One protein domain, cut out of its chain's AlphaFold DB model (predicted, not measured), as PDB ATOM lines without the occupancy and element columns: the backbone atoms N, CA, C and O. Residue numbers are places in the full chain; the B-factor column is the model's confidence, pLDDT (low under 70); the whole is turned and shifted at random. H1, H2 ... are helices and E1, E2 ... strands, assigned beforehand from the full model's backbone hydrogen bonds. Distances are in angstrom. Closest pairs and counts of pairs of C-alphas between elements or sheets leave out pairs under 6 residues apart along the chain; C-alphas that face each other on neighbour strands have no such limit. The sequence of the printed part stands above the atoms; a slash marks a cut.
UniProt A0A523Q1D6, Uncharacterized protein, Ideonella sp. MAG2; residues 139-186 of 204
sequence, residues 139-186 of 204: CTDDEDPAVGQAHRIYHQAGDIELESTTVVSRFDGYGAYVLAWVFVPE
ATOM      1  N   CYS A 139       9.326  -1.592 -37.964       75.69
ATOM      2  CA  CYS A 139      10.032  -2.331 -38.989       75.69
ATOM      3  C   CYS A 139       9.294  -3.641 -39.276       75.69
ATOM      4  O   CYS A 139       8.492  -4.121 -38.462       75.69
ATOM      5  N   THR A 140       9.526  -4.186 -40.463       82.25
ATOM      6  CA  THR A 140       9.002  -5.492 -40.871       82.25
ATOM      7  C   THR A 140       9.958  -6.626 -40.495       82.25
ATOM      8  O   THR A 140      11.083  -6.413 -40.043       82.25
ATOM      9  N   ASP A 141       9.504  -7.858 -40.695       79.31
ATOM     10  CA  ASP A 141      10.307  -9.080 -40.613       79.31
ATOM     11  C   ASP A 141      11.511  -9.095 -41.566       79.31
ATOM     12  O   ASP A 141      12.567  -9.617 -41.198       79.31
ATOM     13  N   ASP A 142      11.368  -8.496 -42.748       74.75
ATOM     14  CA  ASP A 142      12.458  -8.322 -43.715       74.75
ATOM     15  C   ASP A 142      13.522  -7.315 -43.239       74.75
ATOM     16  O   ASP A 142      14.696  -7.421 -43.603       74.75
ATOM     17  N   GLU A 143      13.126  -6.334 -42.427       75.31
ATOM     18  CA  GLU A 143      13.998  -5.261 -41.940       75.31
ATOM     19  C   GLU A 143      14.675  -5.612 -40.607       75.31
ATOM     20  O   GLU A 143      15.831  -5.241 -40.387       75.31
ATOM     21  N   ASP A 144      13.989  -6.347 -39.724       78.31
ATOM     22  CA  ASP A 144      14.536  -6.796 -38.446       78.31
ATOM     23  C   ASP A 144      14.150  -8.263 -38.122       78.31
ATOM     24  O   ASP A 144      12.980  -8.563 -37.863       78.31
ATOM     25  N   PRO A 145      15.121  -9.201 -38.031       81.19
ATOM     26  CA  PRO A 145      14.852 -10.606 -37.708       81.19
ATOM     27  C   PRO A 145      14.150 -10.833 -36.359       81.19
ATOM     28  O   PRO A 145      13.474 -11.853 -36.195       81.19
ATOM     29  N   ALA A 146      14.250  -9.902 -35.403       82.81
ATOM     30  CA  ALA A 146      13.516  -9.987 -34.142       82.81
ATOM     31  C   ALA A 146      11.995  -9.927 -34.356       82.81
ATOM     32  O   ALA A 146      11.256 -10.598 -33.633       82.81
ATOM     33  N   VAL A 147      11.523  -9.196 -35.371       83.06
ATOM     34  CA  VAL A 147      10.102  -9.130 -35.745       83.06
ATOM     35  C   VAL A 147       9.638 -10.488 -36.258       83.06
ATOM     36  O   VAL A 147       8.688 -11.066 -35.726       83.06
ATOM     37  N   GLY A 148      10.365 -11.065 -37.217       82.00
ATOM     38  CA  GLY A 148      10.049 -12.388 -37.760       82.00
ATOM     39  C   GLY A 148      10.075 -13.491 -36.695       82.00
ATOM     40  O   GLY A 148       9.237 -14.399 -36.696       82.00
ATOM     41  N   GLN A 149      11.005 -13.415 -35.743       84.62
ATOM     42  CA  GLN A 149      11.070 -14.351 -34.623       84.62
ATOM     43  C   GLN A 149       9.922 -14.141 -33.621       84.62
ATOM     44  O   GLN A 149       9.315 -15.124 -33.198       84.62
ATOM     45  N   ALA A 150       9.546 -12.899 -33.303       81.94
ATOM     46  CA  ALA A 150       8.373 -12.615 -32.474       81.94
ATOM     47  C   ALA A 150       7.075 -13.138 -33.113       81.94
ATOM     48  O   ALA A 150       6.274 -13.778 -32.428       81.94
ATOM     49  N   HIS A 151       6.883 -12.950 -34.424       80.69
ATOM     50  CA  HIS A 151       5.733 -13.513 -35.140       80.69
ATOM     51  C   HIS A 151       5.699 -15.043 -35.062       80.69
ATOM     52  O   HIS A 151       4.653 -15.631 -34.785       80.69
ATOM     53  N   ARG A 152       6.839 -15.716 -35.248       77.44
ATOM     54  CA  ARG A 152       6.897 -17.182 -35.141       77.44
ATOM     55  C   ARG A 152       6.593 -17.681 -33.732       77.44
ATOM     56  O   ARG A 152       5.865 -18.655 -33.588       77.44
ATOM     57  N   ILE A 153       7.127 -17.025 -32.706       75.06
ATOM     58  CA  ILE A 153       6.966 -17.486 -31.322       75.06
ATOM     59  C   ILE A 153       5.556 -17.190 -30.800       75.06
ATOM     60  O   ILE A 153       4.937 -18.067 -30.207       75.06
ATOM     61  N   TYR A 154       5.038 -15.981 -31.022       71.88
ATOM     62  CA  TYR A 154       3.849 -15.489 -30.313       71.88
ATOM     63  C   TYR A 154       2.607 -15.364 -31.195       71.88
ATOM     64  O   TYR A 154       1.494 -15.594 -30.724       71.88
ATOM     65  N   HIS A 155       2.780 -15.037 -32.479       68.00
ATOM     66  CA  HIS A 155       1.650 -14.883 -33.394       68.00
ATOM     67  C   HIS A 155       1.156 -16.233 -33.923       68.00
ATOM     68  O   HIS A 155      -0.041 -16.509 -33.899       68.00
ATOM     69  N   GLN A 156       2.068 -17.129 -34.316       61.84
ATOM     70  CA  GLN A 156       1.699 -18.477 -34.776       61.84
ATOM     71  C   GLN A 156       1.179 -19.381 -33.649       61.84
ATOM     72  O   GLN A 156       0.398 -20.295 -33.913       61.84
ATOM     73  N   ALA A 157       1.559 -19.108 -32.396       61.31
ATOM     74  CA  ALA A 157       0.986 -19.764 -31.222       61.31
ATOM     75  C   ALA A 157      -0.459 -19.309 -30.925       61.31
ATOM     76  O   ALA A 157      -1.168 -19.979 -30.177       61.31
ATOM     77  N   GLY A 158      -0.914 -18.206 -31.538       60.31
ATOM     78  CA  GLY A 158      -2.235 -17.615 -31.305       60.31
ATOM     79  C   GLY A 158      -2.343 -16.822 -30.001       60.31
ATOM     80  O   GLY A 158      -3.447 -16.447 -29.613       60.31
ATOM     81  N   ASP A 159      -1.220 -16.566 -29.329       64.44
ATOM     82  CA  ASP A 159      -1.194 -15.901 -28.026       64.44
ATOM     83  C   ASP A 159      -1.306 -14.377 -28.158       64.44
ATOM     84  O   ASP A 159      -1.916 -13.724 -27.309       64.44
ATOM     85  N   ILE A 160      -0.716 -13.795 -29.211       68.00
ATOM     86  CA  ILE A 160      -0.685 -12.343 -29.430       68.00
ATOM     87  C   ILE A 160      -0.830 -12.031 -30.924       68.00
ATOM     88  O   ILE A 160      -0.086 -12.535 -31.766       68.00
ATOM     89  N   GLU A 161      -1.772 -11.152 -31.266       68.31
ATOM     90  CA  GLU A 161      -1.855 -10.588 -32.611       68.31
ATOM     91  C   GLU A 161      -0.769  -9.517 -32.763       68.31
ATOM     92  O   GLU A 161      -0.802  -8.483 -32.096       68.31
ATOM     93  N   LEU A 162       0.246  -9.807 -33.577       71.38
ATOM     94  CA  LEU A 162       1.316  -8.873 -33.896       71.38
ATOM     95  C   LEU A 162       1.053  -8.351 -35.302       71.38
ATOM     96  O   LEU A 162       0.872  -9.146 -36.225       71.38
ATOM     97  N   GLU A 163       1.035  -7.031 -35.461       72.50
ATOM     98  CA  GLU A 163       0.994  -6.424 -36.789       72.50
ATOM     99  C   GLU A 163       2.314  -6.649 -37.528       72.50
ATOM    100  O   GLU A 163       3.374  -6.718 -36.907       72.50
ATOM    101  N   SER A 164       2.242  -6.755 -38.857       74.06
ATOM    102  CA  SER A 164       3.400  -7.006 -39.729       74.06
ATOM    103  C   SER A 164       4.447  -5.890 -39.699       74.06
ATOM    104  O   SER A 164       5.592  -6.111 -40.083       74.06
ATOM    105  N   THR A 165       4.057  -4.692 -39.263       78.12
ATOM    106  CA  THR A 165       4.958  -3.564 -39.015       78.12
ATOM    107  C   THR A 165       4.910  -3.244 -37.531       78.12
ATOM    108  O   THR A 165       3.849  -2.927 -36.995       78.12
ATOM    109  N   THR A 166       6.046  -3.358 -36.845       78.44
ATOM    110  CA  THR A 166       6.089  -3.260 -35.383       78.44
ATOM    111  C   THR A 166       7.393  -2.659 -34.876       78.44
ATOM    112  O   THR A 166       8.424  -2.728 -35.534       78.44
ATOM    113  N   VAL A 167       7.357  -2.032 -33.701       78.25
ATOM    114  CA  VAL A 167       8.510  -1.307 -33.147       78.25
ATOM    115  C   VAL A 167       9.415  -2.256 -32.363       78.25
ATOM    116  O   VAL A 167       8.935  -3.000 -31.498       78.25
ATOM    117  N   VAL A 168      10.723  -2.178 -32.625       79.25
ATOM    118  CA  VAL A 168      11.764  -2.999 -31.991       79.25
ATOM    119  C   VAL A 168      12.725  -2.137 -31.171       79.25
ATOM    120  O   VAL A 168      13.169  -1.079 -31.611       79.25
ATOM    121  N   SER A 169      13.080  -2.617 -29.981       79.19
ATOM    122  CA  SER A 169      14.167  -2.083 -29.156       79.19
ATOM    123  C   SER A 169      15.201  -3.177 -28.908       79.19
ATOM    124  O   SER A 169      14.891  -4.178 -28.258       79.19
ATOM    125  N   ARG A 170      16.411  -3.019 -29.452       75.19
ATOM    126  CA  ARG A 170      17.486  -4.018 -29.357       75.19
ATOM    127  C   ARG A 170      18.401  -3.779 -28.162       75.19
ATOM    128  O   ARG A 170      18.687  -2.641 -27.802       75.19
ATOM    129  N   PHE A 171      18.889  -4.880 -27.604       74.06
ATOM    130  CA  PHE A 171      19.872  -4.927 -26.532       74.06
ATOM    131  C   PHE A 171      20.982  -5.894 -26.944       74.06
ATOM    132  O   PHE A 171      20.794  -7.113 -26.901       74.06
ATOM    133  N   ASP A 172      22.125  -5.340 -27.347       72.50
ATOM    134  CA  ASP A 172      23.263  -6.103 -27.868       72.50
ATOM    135  C   ASP A 172      23.679  -7.233 -26.916       72.50
ATOM    136  O   ASP A 172      24.019  -6.992 -25.754       72.50
ATOM    137  N   GLY A 173      23.655  -8.476 -27.407       71.75
ATOM    138  CA  GLY A 173      24.059  -9.664 -26.653       71.75
ATOM    139  C   GLY A 173      22.992 -10.234 -25.714       71.75
ATOM    140  O   GLY A 173      23.264 -11.212 -25.015       71.75
ATOM    141  N   TYR A 174      21.790  -9.650 -25.675       77.94
ATOM    142  CA  TYR A 174      20.692 -10.107 -24.814       77.94
ATOM    143  C   TYR A 174      19.439 -10.468 -25.610       77.94
ATOM    144  O   TYR A 174      18.785 -11.466 -25.302       77.94
ATOM    145  N   GLY A 175      19.096  -9.677 -26.626       83.00
ATOM    146  CA  GLY A 175      17.876  -9.864 -27.401       83.00
ATOM    147  C   GLY A 175      17.213  -8.547 -27.773       83.00
ATOM    148  O   GLY A 175      17.838  -7.490 -27.801       83.00
ATOM    149  N   ALA A 176      15.919  -8.601 -28.053       82.94
ATOM    150  CA  ALA A 176      15.139  -7.438 -28.437       82.94
ATOM    151  C   ALA A 176      13.742  -7.470 -27.818       82.94
ATOM    152  O   ALA A 176      13.174  -8.534 -27.588       82.94
ATOM    153  N   TYR A 177      13.172  -6.296 -27.581       80.00
ATOM    154  CA  TYR A 177      11.757  -6.144 -27.270       80.00
ATOM    155  C   TYR A 177      10.989  -5.695 -28.509       80.00
ATOM    156  O   TYR A 177      11.322  -4.678 -29.110       80.00
ATOM    157  N   VAL A 178       9.921  -6.416 -28.834       77.38
ATOM    158  CA  VAL A 178       8.924  -6.087 -29.855       77.38
ATOM    159  C   VAL A 178       7.655  -5.577 -29.157       77.38
ATOM    160  O   VAL A 178       7.231  -6.143 -28.146       77.38
ATOM    161  N   LEU A 179       7.063  -4.478 -29.642       69.88
ATOM    162  CA  LEU A 179       5.915  -3.796 -29.002       69.88
ATOM    163  C   LEU A 179       6.127  -3.455 -27.513       69.88
ATOM    164  O   LEU A 179       5.180  -3.439 -26.734       69.88
ATOM    165  N   ALA A 180       7.368  -3.207 -27.093       66.00
ATOM    166  CA  ALA A 180       7.752  -2.912 -25.705       66.00
ATOM    167  C   ALA A 180       7.499  -4.020 -24.654       66.00
ATOM    168  O   ALA A 180       7.948  -3.867 -23.520       66.00
ATOM    169  N   TRP A 181       6.840  -5.134 -24.989       69.94
ATOM    170  CA  TRP A 181       6.514  -6.199 -24.023       69.94
ATOM    171  C   TRP A 181       6.780  -7.625 -24.510       69.94
ATOM    172  O   TRP A 181       6.787  -8.542 -23.689       69.94
ATOM    173  N   VAL A 182       7.039  -7.842 -25.803       78.38
ATOM    174  CA  VAL A 182       7.432  -9.159 -26.322       78.38
ATOM    175  C   VAL A 182       8.949  -9.246 -26.354       78.38
ATOM    176  O   VAL A 182       9.584  -8.626 -27.198       78.38
ATOM    177  N   PHE A 183       9.538 -10.008 -25.439       82.56
ATOM    178  CA  PHE A 183      10.979 -10.232 -25.446       82.56
ATOM    179  C   PHE A 183      11.356 -11.390 -26.372       82.56
ATOM    180  O   PHE A 183      10.818 -12.489 -26.256       82.56
ATOM    181  N   VAL A 184      12.323 -11.149 -27.251       82.50
ATOM    182  CA  VAL A 184      12.926 -12.134 -28.143       82.50
ATOM    183  C   VAL A 184      14.400 -12.281 -27.760       82.50
ATOM    184  O   VAL A 184      15.158 -11.327 -27.939       82.50
ATOM    185  N   PRO A 185      14.825 -13.431 -27.212       81.19
ATOM    186  CA  PRO A 185      16.213 -13.639 -26.823       81.19
ATOM    187  C   PRO A 185      17.126 -13.825 -28.042       81.19
ATOM    188  O   PRO A 185      16.706 -14.360 -29.069       81.19
ATOM    189  N   GLU A 186      18.396 -13.450 -27.893       78.88
ATOM    190  CA  GLU A 186      19.448 -13.913 -28.804       78.88
ATOM    191  C   GLU A 186      19.697 -15.440 -28.669       78.88
ATOM    192  O   GLU A 186      19.459 -16.012 -27.601       78.88
TER     193      GLU A 186
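This is residues 139 to 186 of the 204 residues of an uncharacterized protein of Ideonella sp. MAG2 (UniProt A0A523Q1D6). One helix, H1, packs crosswise over one face of a small antiparallel sheet, E1 E2 E3, in two layers. The sheet is a meander, each strand the antiparallel neighbour of the one before. The printed part has 48 residues, with H1, E1, E2 and E3 in that order; the class is mixed, with 23 residues, under half, in named elements. It is compact, radius of gyration of the C-alphas 9.6 A, and elongated, spanning 28 by 18 by 15 A.

H1, residues 145 to 155, runs 14.5 A from C-alpha 145 at (14.852, -10.606, -37.708). E1 is residues 168 to 171, 10.0 A; E2 175 to 178, 10.0 A; E3 182 to 185, 9.9 A, ending at C-alpha 185 (16.213, -13.639, -26.823).

H1 is on the sheet at a height of 8.1 A, over E2 and, only just, E3, with 3 C-alphas; on the local plane it runs only just across E2, at 61 degrees. The closest C-alphas of H1 and E3 are Ala 150 and Val 184, 6.3 A. Hairpin E1 and E2 has N 169 and O 177 within hydrogen-bond range, 2.8 A; hairpin E2 and E3, N 176 and O 184, 2.8 A. In H1 every O i to N i+4 pair is within range.

The C-alphas farthest apart, Gly 158 and Asp 172, are 28.2 A apart. The printed part has no cut. H1 to E1 is a long link; pLDDT is under 70 in residues 155 to 161 and 179 to 181.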